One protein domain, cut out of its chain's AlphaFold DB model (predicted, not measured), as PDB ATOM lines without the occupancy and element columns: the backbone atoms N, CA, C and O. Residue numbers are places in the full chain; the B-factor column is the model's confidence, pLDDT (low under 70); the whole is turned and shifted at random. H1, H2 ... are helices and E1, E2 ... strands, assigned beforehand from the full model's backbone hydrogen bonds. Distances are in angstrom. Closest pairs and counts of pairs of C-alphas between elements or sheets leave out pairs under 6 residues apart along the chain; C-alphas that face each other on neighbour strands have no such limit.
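AT A GLANCE: This is residues 92 to 215 of the 215 residues of a protein of Teladorsagia circumcincta (UniProt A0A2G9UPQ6). A small parallel sheet of three strands has H2 packed over one face, with H1 at the E1 edge and H4 touching H2. H3 reaches past the strands' ends, and a tail, residues 200 to 215, loops beyond the E3 edge. The 124 printed residues hold five named helices and three strands, ordered H1 E1 H2 E2 H3 H4 E3 H5, class mixed; the sheet runs E1 E2 E3. It is compact, radius of gyration of the C-alphas 15.5 A, spanning 44 by 35 by 25 A.

HOW THE PARTS SIT: Start at H1, residues 94 to 106; its residues 97 to 101 alone touch H2, residues 120 to 129, at a steep tilt of 49 degrees, C-alphas 97 and 126 closest at 6.5 A. Both are on one face of the sheet of E1, residues 113 to 117, E2, residues 134 to 139, and E3, residues 188 to 191: two layers, helices and sheet. H2 has a height over the sheet of 8.7 A. Look for N 136 and O 115, 2.8 A, between E1 and E2, and N 137 and O 188, 2.9 A, between E2 and E3. H3, residues 161 to 176, and H4, residues 179 to 184, only graze the sheet and touch only at the corner, C-alphas 174 and 180 closest at 4.7 A. E1, H2, E2 and E2, H3 H4, E3 are strand-helix-strand units, parallel neighbour strands joined through helices, with right-handed crossovers. H2 touches H4, C-alphas 124 and 184 closest at 5.0 A. H5, residues 193 to 199, is not on the sheet. Every O i to N i+4 pair is within hydrogen-bond range in H1 to H4; H5 has 0 of 3, and 2 of 4 O i to N i+3 pairs.

IN THESE COORDINATES: Find C-alpha 94 at (-3.168, -20.991, -17.219); H1 runs 17.7 A from there. E2 spans 16.7 A and H3 22.7 A. H5 ends at C-alpha 199, (4.087, 9.397, -29.377).

THE WHOLE: The C-alphas of Lys 107 and Pro 159 are farthest apart, 46.6 A. The printed part has no cut; E2 to H3 is a long link. Residues 195 to 215 are under pLDDT 70.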
ATOM      1  N   ASP A  92      -0.686 -17.006 -22.781       88.31
ATOM      2  CA  ASP A  92      -1.553 -16.881 -21.613       88.31
ATOM      3  C   ASP A  92      -2.000 -18.249 -21.071       88.31
ATOM      4  O   ASP A  92      -3.101 -18.368 -20.523       88.31
ATOM      5  N   ASP A  93      -1.159 -19.288 -21.196       94.50
ATOM      6  CA  ASP A  93      -1.490 -20.619 -20.685       94.50
ATOM      7  C   ASP A  93      -1.721 -20.545 -19.159       94.50
ATOM      8  O   ASP A  93      -0.835 -20.111 -18.404       94.50
ATOM      9  N   PRO A  94      -2.885 -20.993 -18.649       95.25
ATOM     10  CA  PRO A  94      -3.168 -20.991 -17.219       95.25
ATOM     11  C   PRO A  94      -2.116 -21.726 -16.379       95.25
ATOM     12  O   PRO A  94      -1.877 -21.339 -15.234       95.25
ATOM     13  N   LYS A  95      -1.464 -22.765 -16.921       95.62
ATOM     14  CA  LYS A  95      -0.369 -23.483 -16.254       95.62
ATOM     15  C   LYS A  95       0.873 -22.610 -16.114       95.62
ATOM     16  O   LYS A  95       1.505 -22.656 -15.058       95.62
ATOM     17  N   MET A  96       1.204 -21.803 -17.126       96.50
ATOM     18  CA  MET A  96       2.321 -20.855 -17.069       96.50
ATOM     19  C   MET A  96       2.055 -19.792 -16.004       96.50
ATOM     20  O   MET A  96       2.856 -19.612 -15.084       96.50
ATOM     21  N   ILE A  97       0.879 -19.157 -16.068       96.94
ATOM     22  CA  ILE A  97       0.458 -18.124 -15.112       96.94
ATOM     23  C   ILE A  97       0.459 -18.686 -13.688       96.94
ATOM     24  O   ILE A  97       1.021 -18.076 -12.775       96.94
ATOM     25  N   LYS A  98      -0.123 -19.871 -13.479       96.69
ATOM     26  CA  LYS A  98      -0.123 -20.531 -12.171       96.69
ATOM     27  C   LYS A  98       1.299 -20.813 -11.683       96.69
ATOM     28  O   LYS A  98       1.614 -20.487 -10.546       96.69
ATOM     29  N   SER A  99       2.167 -21.353 -12.538       96.25
ATOM     30  CA  SER A  99       3.550 -21.681 -12.165       96.25
ATOM     31  C   SER A  99       4.340 -20.447 -11.726       96.25
ATOM     32  O   SER A  99       5.004 -20.483 -10.692       96.25
ATOM     33  N   LEU A 100       4.236 -19.337 -12.462       97.12
ATOM     34  CA  LEU A 100       4.913 -18.084 -12.115       97.12
ATOM     35  C   LEU A 100       4.340 -17.445 -10.848       97.12
ATOM     36  O   LEU A 100       5.097 -17.037  -9.966       97.12
ATOM     37  N   THR A 101       3.014 -17.373 -10.727       97.75
ATOM     38  CA  THR A 101       2.368 -16.764  -9.553       97.75
ATOM     39  C   THR A 101       2.630 -17.566  -8.274       97.75
ATOM     40  O   THR A 101       2.946 -16.969  -7.243       97.75
ATOM     41  N   ASP A 102       2.595 -18.901  -8.334       97.88
ATOM     42  CA  ASP A 102       2.957 -19.778  -7.213       97.88
ATOM     43  C   ASP A 102       4.445 -19.645  -6.848       97.88
ATOM     44  O   ASP A 102       4.803 -19.626  -5.665       97.88
ATOM     45  N   LEU A 103       5.332 -19.500  -7.839       97.56
ATOM     46  CA  LEU A 103       6.764 -19.298  -7.606       97.56
ATOM     47  C   LEU A 103       7.048 -17.957  -6.916       97.56
ATOM     48  O   LEU A 103       7.808 -17.913  -5.946       97.56
ATOM     49  N   ILE A 104       6.406 -16.876  -7.367       98.06
ATOM     50  CA  ILE A 104       6.537 -15.548  -6.752       98.06
ATOM     51  C   ILE A 104       6.028 -15.567  -5.310       98.06
ATOM     52  O   ILE A 104       6.713 -15.056  -4.423       98.06
ATOM     53  N   LYS A 105       4.877 -16.200  -5.060       98.00
ATOM     54  CA  LYS A 105       4.299 -16.355  -3.716       98.00
ATOM     55  C   LYS A 105       5.213 -17.159  -2.796       98.00
ATOM     56  O   LYS A 105       5.583 -16.688  -1.724       98.00
ATOM     57  N   SER A 106       5.608 -18.357  -3.224       97.69
ATOM     58  CA  SER A 106       6.380 -19.293  -2.394       97.69
ATOM     59  C   SER A 106       7.774 -18.782  -2.030       97.69
ATOM     60  O   SER A 106       8.258 -19.070  -0.938       97.69
ATOM     61  N   LYS A 107       8.412 -18.000  -2.910       97.12
ATOM     62  CA  LYS A 107       9.747 -17.423  -2.678       97.12
ATOM     63  C   LYS A 107       9.721 -15.939  -2.276       97.12
ATOM     64  O   LYS A 107      10.784 -15.332  -2.180       97.12
ATOM     65  N   ASN A 108       8.541 -15.360  -2.030       97.44
ATOM     66  CA  ASN A 108       8.344 -13.949  -1.672       97.44
ATOM     67  C   ASN A 108       9.049 -12.965  -2.638       97.44
ATOM     68  O   ASN A 108       9.802 -12.080  -2.229       97.44
ATOM     69  N   LEU A 109       8.831 -13.139  -3.946       97.56
ATOM     70  CA  LEU A 109       9.537 -12.396  -5.004       97.56
ATOM     71  C   LEU A 109       8.855 -11.087  -5.418       97.56
ATOM     72  O   LEU A 109       9.260 -10.494  -6.414       97.56
ATOM     73  N   TYR A 110       7.853 -10.611  -4.678       97.12
ATOM     74  CA  TYR A 110       7.050  -9.435  -5.044       97.12
ATOM     75  C   TYR A 110       7.878  -8.182  -5.369       97.12
ATOM     76  O   TYR A 110       7.542  -7.440  -6.282       97.12
ATOM     77  N   ALA A 111       8.993  -7.967  -4.664       95.00
ATOM     78  CA  ALA A 111       9.893  -6.830  -4.891       95.00
ATOM     79  C   ALA A 111      11.044  -7.123  -5.878       95.00
ATOM     80  O   ALA A 111      11.892  -6.261  -6.116       95.00
ATOM     81  N   LYS A 112      11.134  -8.353  -6.399       95.38
ATOM     82  CA  LYS A 112      12.260  -8.835  -7.214       95.38
ATOM     83  C   LYS A 112      11.860  -9.349  -8.593       95.38
ATOM     84  O   LYS A 112      12.757  -9.547  -9.404       95.38
ATOM     85  N   ALA A 113      10.579  -9.585  -8.854       96.50
ATOM     86  CA  ALA A 113      10.103 -10.179 -10.094       96.50
ATOM     87  C   ALA A 113       8.975  -9.356 -10.723       96.50
ATOM     88  O   ALA A 113       8.061  -8.919 -10.025       96.50
ATOM     89  N   ILE A 114       9.030  -9.212 -12.044       97.00
ATOM     90  CA  ILE A 114       7.969  -8.647 -12.881       97.00
ATOM     91  C   ILE A 114       7.589  -9.704 -13.920       97.00
ATOM     92  O   ILE A 114       8.474 -10.330 -14.499       97.00
ATOM     93  N   ILE A 115       6.295  -9.914 -14.162       97.62
ATOM     94  CA  ILE A 115       5.816 -10.757 -15.272       97.62
ATOM     95  C   ILE A 115       5.401  -9.843 -16.425       97.62
ATOM     96  O   ILE A 115       4.466  -9.060 -16.260       97.62
ATOM     97  N   SER A 116       6.060  -9.939 -17.578       96.00
ATOM     98  CA  SER A 116       5.729  -9.180 -18.788       96.00
ATOM     99  C   SER A 116       5.200 -10.073 -19.906       96.00
ATOM    100  O   SER A 116       5.384 -11.291 -19.904       96.00
ATOM    101  N   SER A 117       4.482  -9.460 -20.845       95.38
ATOM    102  CA  SER A 117       4.085 -10.106 -22.093       95.38
ATOM    103  C   SER A 117       3.634  -9.074 -23.122       95.38
ATOM    104  O   SER A 117       3.123  -8.007 -22.767       95.38
ATOM    105  N   PHE A 118       3.723  -9.445 -24.399       91.88
ATOM    106  CA  PHE A 118       2.988  -8.785 -25.481       91.88
ATOM    107  C   PHE A 118       1.492  -9.134 -25.500       91.88
ATOM    108  O   PHE A 118       0.698  -8.417 -26.107       91.88
ATOM    109  N   ASN A 119       1.076 -10.227 -24.849       92.88
ATOM    110  CA  ASN A 119      -0.329 -10.595 -24.737       92.88
ATOM    111  C   ASN A 119      -0.962  -9.889 -23.520       92.88
ATOM    112  O   ASN A 119      -0.670 -10.254 -22.377       92.88
ATOM    113  N   PRO A 120      -1.889  -8.929 -23.714       92.19
ATOM    114  CA  PRO A 120      -2.489  -8.180 -22.608       92.19
ATOM    115  C   PRO A 120      -3.286  -9.069 -21.638       92.19
ATOM    116  O   PRO A 120      -3.471  -8.710 -20.472       92.19
ATOM    117  N   ARG A 121      -3.730 -10.259 -22.076       94.00
ATOM    118  CA  ARG A 121      -4.432 -11.219 -21.210       94.00
ATOM    119  C   ARG A 121      -3.565 -11.726 -20.069       94.00
ATOM    120  O   ARG A 121      -4.116 -12.063 -19.021       94.00
ATOM    121  N   VAL A 122      -2.245 -11.758 -20.241       95.94
ATOM    122  CA  VAL A 122      -1.306 -12.202 -19.208       95.94
ATOM    123  C   VAL A 122      -1.390 -11.294 -17.992       95.94
ATOM    124  O   VAL A 122      -1.720 -11.764 -16.904       95.94
ATOM    125  N   ALA A 123      -1.159  -9.993 -18.180       95.56
ATOM    126  CA  ALA A 123      -1.180  -9.029 -17.085       95.56
ATOM    127  C   ALA A 123      -2.541  -9.021 -16.380       95.56
ATOM    128  O   ALA A 123      -2.607  -9.117 -15.154       95.56
ATOM    129  N   PHE A 124      -3.624  -9.018 -17.165       95.25
ATOM    130  CA  PHE A 124      -4.983  -9.088 -16.640       95.25
ATOM    131  C   PHE A 124      -5.212 -10.349 -15.790       95.25
ATOM    132  O   PHE A 124      -5.755 -10.281 -14.688       95.25
ATOM    133  N   SER A 125      -4.773 -11.512 -16.273       96.56
ATOM    134  CA  SER A 125      -4.960 -12.792 -15.583       96.56
ATOM    135  C   SER A 125      -4.113 -12.896 -14.316       96.56
ATOM    136  O   SER A 125      -4.623 -13.324 -13.281       96.56
ATOM    137  N   VAL A 126      -2.858 -12.442 -14.354       97.44
ATOM    138  CA  VAL A 126      -1.980 -12.382 -13.174       97.44
ATOM    139  C   VAL A 126      -2.595 -11.488 -12.097       97.44
ATOM    140  O   VAL A 126      -2.738 -11.928 -10.958       97.44
ATOM    141  N   LYS A 127      -3.059 -10.282 -12.455       96.25
ATOM    142  CA  LYS A 127      -3.677  -9.341 -11.504       96.25
ATOM    143  C   LYS A 127      -4.983  -9.861 -10.897       96.25
ATOM    144  O   LYS A 127      -5.339  -9.470  -9.786       96.25
ATOM    145  N   ARG A 128      -5.688 -10.778 -11.574       95.94
ATOM    146  CA  ARG A 128      -6.843 -11.492 -10.999       95.94
ATOM    147  C   ARG A 128      -6.450 -12.568  -9.987       95.94
ATOM    148  O   ARG A 128      -7.239 -12.839  -9.086       95.94
ATOM    149  N   VAL A 129      -5.274 -13.176 -10.135       96.81
ATOM    150  CA  VAL A 129      -4.746 -14.182  -9.198       96.81
ATOM    151  C   VAL A 129      -4.107 -13.524  -7.975       96.81
ATOM    152  O   VAL A 129      -4.281 -14.005  -6.854       96.81
ATOM    153  N   ASP A 130      -3.345 -12.453  -8.182       97.19
ATOM    154  CA  ASP A 130      -2.700 -11.680  -7.124       97.19
ATOM    155  C   ASP A 130      -2.382 -10.262  -7.616       97.19
ATOM    156  O   ASP A 130      -1.579 -10.061  -8.527       97.19
ATOM    157  N   LYS A 131      -3.010  -9.262  -6.991       96.31
ATOM    158  CA  LYS A 131      -2.862  -7.851  -7.373       96.31
ATOM    159  C   LYS A 131      -1.482  -7.280  -7.038       96.31
ATOM    160  O   LYS A 131      -1.082  -6.296  -7.659       96.31
ATOM    161  N   ASN A 132      -0.771  -7.886  -6.085       96.88
ATOM    162  CA  ASN A 132       0.525  -7.403  -5.605       96.88
ATOM    163  C   ASN A 132       1.688  -7.833  -6.505       96.88
ATOM    164  O   ASN A 132       2.798  -7.330  -6.347       96.88
ATOM    165  N   ILE A 133       1.464  -8.779  -7.421       97.81
ATOM    166  CA  ILE A 133       2.485  -9.176  -8.390       97.81
ATOM    167  C   ILE A 133       2.649  -8.048  -9.400       97.81
ATOM    168  O   ILE A 133       1.666  -7.601  -9.994       97.81
ATOM    169  N   LEU A 134       3.893  -7.611  -9.597       97.50
ATOM    170  CA  LEU A 134       4.218  -6.607 -10.597       97.50
ATOM    171  C   LEU A 134       4.056  -7.191 -12.003       97.50
ATOM    172  O   LEU A 134       4.606  -8.256 -12.307       97.50
ATOM    173  N   THR A 135       3.313  -6.498 -12.864       97.00
ATOM    174  CA  THR A 135       3.100  -6.900 -14.256       97.00
ATOM    175  C   THR A 135       3.549  -5.827 -15.239       97.00
ATOM    176  O   THR A 135       3.376  -4.627 -15.019       97.00
ATOM    177  N   GLY A 136       4.129  -6.280 -16.346       94.62
ATOM    178  CA  GLY A 136       4.534  -5.461 -17.476       94.62
ATOM    179  C   GLY A 136       3.657  -5.722 -18.697       94.62
ATOM    180  O   GLY A 136       3.240  -6.855 -18.937       94.62
ATOM    181  N   PHE A 137       3.405  -4.688 -19.494       93.62
ATOM    182  CA  PHE A 137       2.859  -4.848 -20.839       93.62
ATOM    183  C   PHE A 137       3.878  -4.386 -21.871       93.62
ATOM    184  O   PHE A 137       4.271  -3.215 -21.895       93.62
ATOM    185  N   THR A 138       4.309  -5.330 -22.702       91.38
ATOM    186  CA  THR A 138       5.266  -5.088 -23.774       91.38
ATOM    187  C   THR A 138       4.506  -4.742 -25.040       91.38
ATOM    188  O   THR A 138       3.588  -5.454 -25.439       91.38
ATOM    189  N   SER A 139       4.856  -3.633 -25.681       89.50
ATOM    190  CA  SER A 139       4.182  -3.223 -26.905       89.50
ATOM    191  C   SER A 139       5.135  -2.584 -27.902       89.50
ATOM    192  O   SER A 139       6.058  -1.837 -27.566       89.50
ATOM    193  N   ARG A 140       4.859  -2.866 -29.174       88.00
ATOM    194  CA  ARG A 140       5.425  -2.160 -30.314       88.00
ATOM    195  C   ARG A 140       4.303  -1.837 -31.284       88.00
ATOM    196  O   ARG A 140       3.444  -2.670 -31.552       88.00
ATOM    197  N   THR A 141       4.348  -0.647 -31.864       85.25
ATOM    198  CA  THR A 141       3.370  -0.250 -32.877       85.25
ATOM    199  C   THR A 141       3.418  -1.219 -34.060       85.25
ATOM    200  O   THR A 141       4.490  -1.429 -34.652       85.25
ATOM    201  N   GLY A 142       2.254  -1.742 -34.442       86.19
ATOM    202  CA  GLY A 142       2.115  -2.706 -35.529       86.19
ATOM    203  C   GLY A 142       2.352  -4.162 -35.112       86.19
ATOM    204  O   GLY A 142       2.598  -4.992 -35.985       86.19
ATOM    205  N   TYR A 143       2.373  -4.476 -33.813       87.88
ATOM    206  CA  TYR A 143       2.676  -5.822 -33.320       87.88
ATOM    207  C   TYR A 143       1.712  -6.888 -33.855       87.88
ATOM    208  O   TYR A 143       2.156  -7.989 -34.187       87.88
ATOM    209  N   MET A 144       0.416  -6.576 -33.954       86.81
ATOM    210  CA  MET A 144      -0.605  -7.524 -34.415       86.81
ATOM    211  C   MET A 144      -0.543  -7.741 -35.927       86.81
ATOM    212  O   MET A 144      -0.865  -8.823 -36.422       86.81
ATOM    213  N   THR A 145      -0.123  -6.719 -36.667       89.56
ATOM    214  CA  THR A 145      -0.054  -6.753 -38.128       89.56
ATOM    215  C   THR A 145       1.254  -7.360 -38.638       89.56
ATOM    216  O   THR A 145       1.237  -8.172 -39.566       89.56
ATOM    217  N   TYR A 146       2.386  -6.996 -38.033       88.38
ATOM    218  CA  TYR A 146       3.719  -7.290 -38.559       88.38
ATOM    219  C   TYR A 146       4.508  -8.237 -37.665       88.38
ATOM    220  O   TYR A 146       4.487  -8.131 -36.439       88.38
ATOM    221  N   GLU A 147       5.246  -9.156 -38.278       85.06
ATOM    222  CA  GLU A 147       6.106 -10.100 -37.563       85.06
ATOM    223  C   GLU A 147       7.421  -9.443 -37.136       85.06
ATOM    224  O   GLU A 147       7.873  -9.627 -36.007       85.06
ATOM    225  N   ASP A 148       7.965  -8.587 -37.998       82.50
ATOM    226  CA  ASP A 148       9.214  -7.870 -37.793       82.50
ATOM    227  C   ASP A 148       9.000  -6.442 -37.264       82.50
ATOM    228  O   ASP A 148       7.933  -5.830 -37.387       82.50
ATOM    229  N   GLU A 149      10.055  -5.879 -36.682       79.56
ATOM    230  CA  GLU A 149      10.078  -4.521 -36.127       79.56
ATOM    231  C   GLU A 149      10.090  -3.416 -37.190       79.56
ATOM    232  O   GLU A 149       9.717  -2.271 -36.912       79.56
ATOM    233  N   GLU A 150      10.541  -3.732 -38.405       82.06
ATOM    234  CA  GLU A 150      10.599  -2.792 -39.524       82.06
ATOM    235  C   GLU A 150       9.284  -2.726 -40.308       82.06
ATOM    236  O   GLU A 150       9.157  -1.880 -41.195       82.06
ATOM    237  N   ARG A 151       8.293  -3.541 -39.922       83.62
ATOM    238  CA  ARG A 151       6.964  -3.633 -40.537       83.62
ATOM    239  C   ARG A 151       7.021  -3.994 -42.019       83.62
ATOM    240  O   ARG A 151       6.309  -3.416 -42.841       83.62
ATOM    241  N   ARG A 152       7.895  -4.935 -42.367       84.56
ATOM    242  CA  ARG A 152       8.080  -5.426 -43.739       84.56
ATOM    243  C   ARG A 152       7.342  -6.735 -44.000       84.56
ATOM    244  O   ARG A 152       6.939  -6.984 -45.131       84.56
ATOM    245  N   ILE A 153       7.163  -7.555 -42.971       86.56
ATOM    246  CA  ILE A 153       6.624  -8.911 -43.044       86.56
ATOM    247  C   ILE A 153       5.278  -8.938 -42.324       86.56
ATOM    248  O   ILE A 153       5.183  -8.677 -41.125       86.56
ATOM    249  N   LEU A 154       4.218  -9.249 -43.068       87.31
ATOM    250  CA  LEU A 154       2.873  -9.403 -42.518       87.31
ATOM    251  C   LEU A 154       2.749 -10.749 -41.804       87.31
ATOM    252  O   LEU A 154       3.084 -11.780 -42.381       87.31
ATOM    253  N   ARG A 155       2.186 -10.752 -40.588       84.62
ATOM    254  CA  ARG A 155       1.898 -11.997 -39.848       84.62
ATOM    255  C   ARG A 155       0.865 -12.872 -40.550       84.62
ATOM    256  O   ARG A 155       0.846 -14.085 -40.377       84.62
ATOM    257  N   ASN A 156      -0.054 -12.246 -41.280       80.50
ATOM    258  CA  ASN A 156      -1.100 -12.927 -42.023       80.50
ATOM    259  C   ASN A 156      -1.543 -12.060 -43.208       80.50
ATOM    260  O   ASN A 156      -1.649 -10.842 -43.082       80.50
ATOM    261  N   CYS A 157      -1.862 -12.698 -44.333       77.00
ATOM    262  CA  CYS A 157      -2.390 -12.052 -45.538       77.00
ATOM    263  C   CYS A 157      -3.904 -12.289 -45.731       77.00
ATOM    264  O   CYS A 157      -4.433 -12.077 -46.819       77.00
ATOM    265  N   SER A 158      -4.611 -12.758 -44.696       84.25
ATOM    266  CA  SER A 158      -6.062 -12.985 -44.732       84.25
ATOM    267  C   SER A 158      -6.876 -11.680 -44.618       84.25
ATOM    268  O   SER A 158      -6.338 -10.657 -44.194       84.25
ATOM    269  N   PRO A 159      -8.197 -11.696 -44.900       77.81
ATOM    270  CA  PRO A 159      -9.070 -10.532 -44.694       77.81
ATOM    271  C   PRO A 159      -9.071  -9.976 -43.259       77.81
ATOM    272  O   PRO A 159      -9.425  -8.817 -43.054       77.81
ATOM    273  N   LEU A 160      -8.632 -10.766 -42.268       83.81
ATOM    274  CA  LEU A 160      -8.446 -10.317 -40.882       83.81
ATOM    275  C   LEU A 160      -7.346  -9.253 -40.743       83.81
ATOM    276  O   LEU A 160      -7.263  -8.595 -39.711       83.81
ATOM    277  N   LEU A 161      -6.530  -9.040 -41.777       88.94
ATOM    278  CA  LEU A 161      -5.483  -8.026 -41.798       88.94
ATOM    279  C   LEU A 161      -6.016  -6.618 -41.483       88.94
ATOM    280  O   LEU A 161      -5.401  -5.894 -40.706       88.94
ATOM    281  N   TYR A 162      -7.179  -6.239 -42.022       88.06
ATOM    282  CA  TYR A 162      -7.789  -4.935 -41.723       88.06
ATOM    283  C   TYR A 162      -8.191  -4.801 -40.254       88.06
ATOM    284  O   TYR A 162      -8.068  -3.728 -39.671       88.06
ATOM    285  N   ILE A 163      -8.628  -5.902 -39.642       89.94
ATOM    286  CA  ILE A 163      -8.940  -5.940 -38.214       89.94
ATOM    287  C   ILE A 163      -7.654  -5.765 -37.401       89.94
ATOM    288  O   ILE A 163      -7.658  -5.004 -36.439       89.94
ATOM    289  N   ASN A 164      -6.546  -6.393 -37.806       90.75
ATOM    290  CA  ASN A 164      -5.258  -6.234 -37.126       90.75
ATOM    291  C   ASN A 164      -4.759  -4.784 -37.146       90.75
ATOM    292  O   ASN A 164      -4.322  -4.305 -36.104       90.75
ATOM    293  N   TYR A 165      -4.901  -4.066 -38.268       90.81
ATOM    294  CA  TYR A 165      -4.576  -2.634 -38.326       90.81
ATOM    295  C   TYR A 165      -5.393  -1.822 -37.317       90.81
ATOM    296  O   TYR A 165      -4.833  -1.040 -36.554       90.81
ATOM    297  N   ILE A 166      -6.711  -2.053 -37.267       92.31
ATOM    298  CA  ILE A 166      -7.593  -1.369 -36.313       92.31
ATOM    299  C   ILE A 166      -7.186  -1.698 -34.871       92.31
ATOM    300  O   ILE A 166      -7.150  -0.808 -34.026       92.31
ATOM    301  N   ILE A 167      -6.868  -2.960 -34.571       91.81
ATOM    302  CA  ILE A 167      -6.417  -3.366 -33.233       91.81
ATOM    303  C   ILE A 167      -5.091  -2.692 -32.874       91.81
ATOM    304  O   ILE A 167      -4.952  -2.235 -31.740       91.81
ATOM    305  N   ASP A 168      -4.134  -2.612 -33.799       91.12
ATOM    306  CA  ASP A 168      -2.860  -1.924 -33.569       91.12
ATOM    307  C   ASP A 168      -3.090  -0.435 -33.252       91.12
ATOM    308  O   ASP A 168      -2.565   0.060 -32.253       91.12
ATOM    309  N   ASP A 169      -3.941   0.257 -34.018       91.44
ATOM    310  CA  ASP A 169      -4.279   1.668 -33.779       91.44
ATOM    311  C   ASP A 169      -4.998   1.877 -32.435       91.44
ATOM    312  O   ASP A 169      -4.676   2.802 -31.684       91.44
ATOM    313  N   LEU A 170      -5.952   1.003 -32.093       92.69
ATOM    314  CA  LEU A 170      -6.658   1.044 -30.809       92.69
ATOM    315  C   LEU A 170      -5.725   0.752 -29.631       92.69
ATOM    316  O   LEU A 170      -5.856   1.374 -28.577       92.69
ATOM    317  N   THR A 171      -4.784  -0.176 -29.803       91.12
ATOM    318  CA  THR A 171      -3.786  -0.514 -28.784       91.12
ATOM    319  C   THR A 171      -2.862   0.673 -28.550       91.12
ATOM    320  O   THR A 171      -2.687   1.092 -27.407       91.12
ATOM    321  N   ASP A 172      -2.346   1.283 -29.618       89.31
ATOM    322  CA  ASP A 172      -1.509   2.479 -29.533       89.31
ATOM    323  C   ASP A 172      -2.261   3.653 -28.886       89.31
ATOM    324  O   ASP A 172      -1.721   4.319 -27.999       89.31
ATOM    325  N   LEU A 173      -3.519   3.898 -29.272       90.81
ATOM    326  CA  LEU A 173      -4.358   4.934 -28.663       90.81
ATOM    327  C   LEU A 173      -4.618   4.653 -27.177       90.81
ATOM    328  O   LEU A 173      -4.532   5.565 -26.348       90.81
ATOM    329  N   GLY A 174      -4.915   3.399 -26.833       91.62
ATOM    330  CA  GLY A 174      -5.168   2.955 -25.467       91.62
ATOM    331  C   GLY A 174      -3.942   3.088 -24.566       91.62
ATOM    332  O   GLY A 174      -4.085   3.500 -23.415       91.62
ATOM    333  N   ILE A 175      -2.747   2.791 -25.089       89.75
ATOM    334  CA  ILE A 175      -1.466   3.004 -24.400       89.75
ATOM    335  C   ILE A 175      -1.223   4.501 -24.190       89.75
ATOM    336  O   ILE A 175      -0.995   4.921 -23.059       89.75
ATOM    337  N   ARG A 176      -1.323   5.318 -25.249       85.69
ATOM    338  CA  ARG A 176      -1.082   6.775 -25.184       85.69
ATOM    339  C   ARG A 176      -2.033   7.492 -24.230       85.69
ATOM    340  O   ARG A 176      -1.640   8.439 -23.562       85.69
ATOM    341  N   SER A 177      -3.281   7.038 -24.175       88.25
ATOM    342  CA  SER A 177      -4.309   7.614 -23.302       88.25
ATOM    343  C   SER A 177      -4.269   7.037 -21.883       88.25
ATOM    344  O   SER A 177      -5.135   7.366 -21.080       88.25
ATOM    345  N   PHE A 178      -3.333   6.125 -21.582       87.81
ATOM    346  CA  PHE A 178      -3.242   5.354 -20.334       87.81
ATOM    347  C   PHE A 178      -4.492   4.524 -19.966       87.81
ATOM    348  O   PHE A 178      -4.506   3.863 -18.928       87.81
ATOM    349  N   ILE A 179      -5.505   4.463 -20.837       91.94
ATOM    350  CA  ILE A 179      -6.740   3.689 -20.639       91.94
ATOM    351  C   ILE A 179      -6.434   2.192 -20.609       91.94
ATOM    352  O   ILE A 179      -6.882   1.493 -19.704       91.94
ATOM    353  N   LEU A 180      -5.667   1.692 -21.585       91.88
ATOM    354  CA  LEU A 180      -5.350   0.266 -21.672       91.88
ATOM    355  C   LEU A 180      -4.463  -0.193 -20.500       91.88
ATOM    356  O   LEU A 180      -4.836  -1.165 -19.844       91.88
ATOM    357  N   PRO A 181      -3.357   0.500 -20.158       92.00
ATOM    358  CA  PRO A 181      -2.567   0.165 -18.977       92.00
ATOM    359  C   PRO A 181      -3.391   0.156 -17.680       92.00
ATOM    360  O   PRO A 181      -3.323  -0.804 -16.911       92.00
ATOM    361  N   ALA A 182      -4.227   1.181 -17.469       91.38
ATOM    362  CA  ALA A 182      -5.088   1.266 -16.292       91.38
ATOM    363  C   ALA A 182      -6.123   0.131 -16.242       91.38
ATOM    364  O   ALA A 182      -6.357  -0.439 -15.179       91.38
ATOM    365  N   PHE A 183      -6.710  -0.232 -17.387       94.25
ATOM    366  CA  PHE A 183      -7.660  -1.341 -17.488       94.25
ATOM    367  C   PHE A 183      -7.016  -2.697 -17.176       94.25
ATOM    368  O   PHE A 183      -7.604  -3.516 -16.469       94.25
ATOM    369  N   LEU A 184      -5.806  -2.943 -17.685       93.25
ATOM    370  CA  LEU A 184      -5.065  -4.181 -17.424       93.25
ATOM    371  C   LEU A 184      -4.491  -4.234 -16.001       93.25
ATOM    372  O   LEU A 184      -4.189  -5.321 -15.508       93.25
ATOM    373  N   GLY A 185      -4.342  -3.076 -15.351       91.56
ATOM    374  CA  GLY A 185      -3.702  -2.944 -14.047       91.56
ATOM    375  C   GLY A 185      -2.197  -3.206 -14.098       91.56
ATOM    376  O   GLY A 185      -1.662  -3.757 -13.141       91.56
ATOM    377  N   VAL A 186      -1.539  -2.884 -15.218       93.06
ATOM    378  CA  VAL A 186      -0.085  -3.072 -15.388       93.06
ATOM    379  C   VAL A 186       0.685  -2.011 -14.614       93.06
ATOM    380  O   VAL A 186       0.251  -0.863 -14.541       93.06
ATOM    381  N   ASP A 187       1.840  -2.382 -14.070       93.50
ATOM    382  CA  ASP A 187       2.702  -1.483 -13.292       93.50
ATOM    383  C   ASP A 187       3.857  -0.916 -14.134       93.50
ATOM    384  O   ASP A 187       4.480   0.075 -13.754       93.50
ATOM    385  N   MET A 188       4.147  -1.548 -15.277       90.25
ATOM    386  CA  MET A 188       5.259  -1.199 -16.159       90.25
ATOM    387  C   MET A 188       4.867  -1.330 -17.637       90.25
ATOM    388  O   MET A 188       4.200  -2.284 -18.042       90.25
ATOM    389  N   LEU A 189       5.313  -0.382 -18.461       90.19
ATOM    390  CA  LEU A 189       5.195  -0.450 -19.919       90.19
ATOM    391  C   LEU A 189       6.573  -0.649 -20.538       90.19
ATOM    392  O   LEU A 189       7.471   0.163 -20.329       90.19
ATOM    393  N   LEU A 190       6.721  -1.714 -21.324       87.00
ATOM    394  CA  LEU A 190       7.927  -1.992 -22.095       87.00
ATOM    395  C   LEU A 190       7.656  -1.606 -23.547       87.00
ATOM    396  O   LEU A 190       7.073  -2.369 -24.316       87.00
ATOM    397  N   LEU A 191       8.013  -0.373 -23.900       85.75
ATOM    398  CA  LEU A 191       7.765   0.169 -25.231       85.75
ATOM    399  C   LEU A 191       9.036   0.146 -26.067       85.75
ATOM    400  O   LEU A 191      10.084   0.634 -25.646       85.75
ATOM    401  N   HIS A 192       8.911  -0.331 -27.301       79.56
ATOM    402  CA  HIS A 192       9.990  -0.232 -28.275       79.56
ATOM    403  C   HIS A 192      10.373   1.243 -28.524       79.56
ATOM    404  O   HIS A 192       9.504   2.112 -28.632       79.56
ATOM    405  N   TYR A 193      11.666   1.551 -28.694       74.69
ATOM    406  CA  TYR A 193      12.172   2.937 -28.736       74.69
ATOM    407  C   TYR A 193      11.506   3.827 -29.807       74.69
ATOM    408  O   TYR A 193      11.285   5.023 -29.602       74.69
ATOM    409  N   LYS A 194      11.123   3.245 -30.953       72.06
ATOM    410  CA  LYS A 194      10.385   3.948 -32.026       72.06
ATOM    411  C   LYS A 194       9.012   4.464 -31.575       72.06
ATOM    412  O   LYS A 194       8.509   5.422 -32.162       72.06
ATOM    413  N   CYS A 195       8.404   3.849 -30.562       67.12
ATOM    414  CA  CYS A 195       7.132   4.287 -29.996       67.12
ATOM    415  C   CYS A 195       7.309   5.551 -29.145       67.12
ATOM    416  O   CYS A 195       6.415   6.389 -29.145       67.12
ATOM    417  N   ILE A 196       8.470   5.746 -28.514       65.31
ATOM    418  CA  ILE A 196       8.755   6.902 -27.648       65.31
ATOM    419  C   ILE A 196       8.877   8.182 -28.484       65.31
ATOM    420  O   ILE A 196       8.182   9.163 -28.231       65.31
ATOM    421  N   ASN A 197       9.670   8.138 -29.558       55.56
ATOM    422  CA  ASN A 197      10.034   9.325 -30.344       55.56
ATOM    423  C   ASN A 197       8.881   9.904 -31.203       55.56
ATOM    424  O   ASN A 197       8.976  11.015 -31.711       55.56
ATOM    425  N   ARG A 198       7.786   9.152 -31.397       50.53
ATOM    426  CA  ARG A 198       6.612   9.584 -32.185       50.53
ATOM    427  C   ARG A 198       5.383   9.954 -31.348       50.53
ATOM    428  O   ARG A 198       4.404  10.427 -31.922       50.53
ATOM    429  N   SER A 199       5.373   9.669 -30.045       46.94
ATOM    430  CA  SER A 199       4.087   9.397 -29.377       46.94
ATOM    431  C   SER A 199       3.950   9.839 -27.938       46.94
ATOM    432  O   SER A 199       2.824  10.060 -27.503       46.94
ATOM    433  N   PHE A 200       5.057   9.934 -27.212       49.06
ATOM    434  CA  PHE A 200       5.055  10.333 -25.818       49.06
ATOM    435  C   PHE A 200       5.776  11.676 -25.721       49.06
ATOM    436  O   PHE A 200       7.007  11.701 -25.739       49.06
ATOM    437  N   PRO A 201       5.065  12.820 -25.624       42.91
ATOM    438  CA  PRO A 201       5.660  13.926 -24.887       42.91
ATOM    439  C   PRO A 201       6.021  13.366 -23.507       42.91
ATOM    440  O   PRO A 201       5.220  12.638 -22.925       42.91
ATOM    441  N   LEU A 202       7.235  13.638 -23.025       41.59
ATOM    442  CA  LEU A 202       7.705  13.286 -21.681       41.59
ATOM    443  C   LEU A 202       6.787  13.942 -20.630       41.59
ATOM    444  O   LEU A 202       7.102  14.991 -20.075       41.59
ATOM    445  N   VAL A 203       5.603  13.378 -20.412       37.38
ATOM    446  CA  VAL A 203       4.660  13.778 -19.373       37.38
ATOM    447  C   VAL A 203       4.863  12.787 -18.246       37.38
ATOM    448  O   VAL A 203       4.266  11.715 -18.206       37.38
ATOM    449  N   PHE A 204       5.786  13.158 -17.365       38.03
ATOM    450  CA  PHE A 204       6.152  12.420 -16.169       38.03
ATOM    451  C   PHE A 204       4.929  12.258 -15.256       38.03
ATOM    452  O   PHE A 204       4.479  13.221 -14.633       38.03
ATOM    453  N   SER A 205       4.394  11.041 -15.164       33.66
ATOM    454  CA  SER A 205       3.451  10.660 -14.111       33.66
ATOM    455  C   SER A 205       4.230   9.982 -12.988       33.66
ATOM    456  O   SER A 205       4.834   8.931 -13.179       33.66
ATOM    457  N   THR A 206       4.221  10.583 -11.800       33.41
ATOM    458  CA  THR A 206       5.042  10.210 -10.634       33.41
ATOM    459  C   THR A 206       4.701   8.859  -9.990       33.41
ATOM    460  O   THR A 206       5.261   8.537  -8.945       33.41
ATOM    461  N   ASN A 207       3.812   8.058 -10.589       35.12
ATOM    462  CA  ASN A 207       3.304   6.807 -10.014       35.12
ATOM    463  C   ASN A 207       3.606   5.542 -10.842       35.12
ATOM    464  O   ASN A 207       3.178   4.462 -10.441       35.12
ATOM    465  N   PHE A 208       4.331   5.641 -11.961       36.22
ATOM    466  CA  PHE A 208       4.755   4.482 -12.758       36.22
ATOM    467  C   PHE A 208       6.271   4.281 -12.660       36.22
ATOM    468  O   PHE A 208       7.039   5.235 -12.768       36.22
ATOM    469  N   ILE A 209       6.714   3.035 -12.467       37.12
ATOM    470  CA  ILE A 209       8.132   2.685 -12.611       37.12
ATOM    471  C   ILE A 209       8.399   2.572 -14.115       37.12
ATOM    472  O   ILE A 209       8.159   1.535 -14.733       37.12
ATOM    473  N   GLU A 210       8.855   3.667 -14.720       35.25
ATOM    474  CA  GLU A 210       9.290   3.693 -16.115       35.25
ATOM    475  C   GLU A 210      10.696   3.096 -16.228       35.25
ATOM    476  O   GLU A 210      11.698   3.740 -15.918       35.25
ATOM    477  N   LEU A 211      10.782   1.849 -16.694       37.25
ATOM    478  CA  LEU A 211      12.026   1.290 -17.210       37.25
ATOM    479  C   LEU A 211      11.861   1.072 -18.715       37.25
ATOM    480  O   LEU A 211      11.256   0.099 -19.161       37.25
ATOM    481  N   ILE A 212      12.399   2.001 -19.503       36.34
ATOM    482  CA  ILE A 212      12.510   1.854 -20.954       36.34
ATOM    483  C   ILE A 212      13.634   0.848 -21.222       36.34
ATOM    484  O   ILE A 212      14.815   1.194 -21.214       36.34
ATOM    485  N   LEU A 213      13.267  -0.414 -21.428       32.25
ATOM    486  CA  LEU A 213      14.166  -1.419 -21.986       32.25
ATOM    487  C   LEU A 213      14.196  -1.232 -23.503       32.25
ATOM    488  O   LEU A 213      13.243  -1.550 -24.209       32.25
ATOM    489  N   VAL A 214      15.297  -0.660 -23.989       26.39
ATOM    490  CA  VAL A 214      15.658  -0.697 -25.406       26.39
ATOM    491  C   VAL A 214      16.205  -2.100 -25.668       26.39
ATOM    492  O   VAL A 214      17.365  -2.364 -25.360       26.39
ATOM    493  N   THR A 215      15.349  -3.008 -26.131       31.12
ATOM    494  CA  THR A 215      15.776  -4.270 -26.756       31.12
ATOM    495  C   THR A 215      16.192  -4.010 -28.192       31.12
ATOM    496  O   THR A 215      15.443  -3.256 -28.859       31.12
TER     497      THR A 215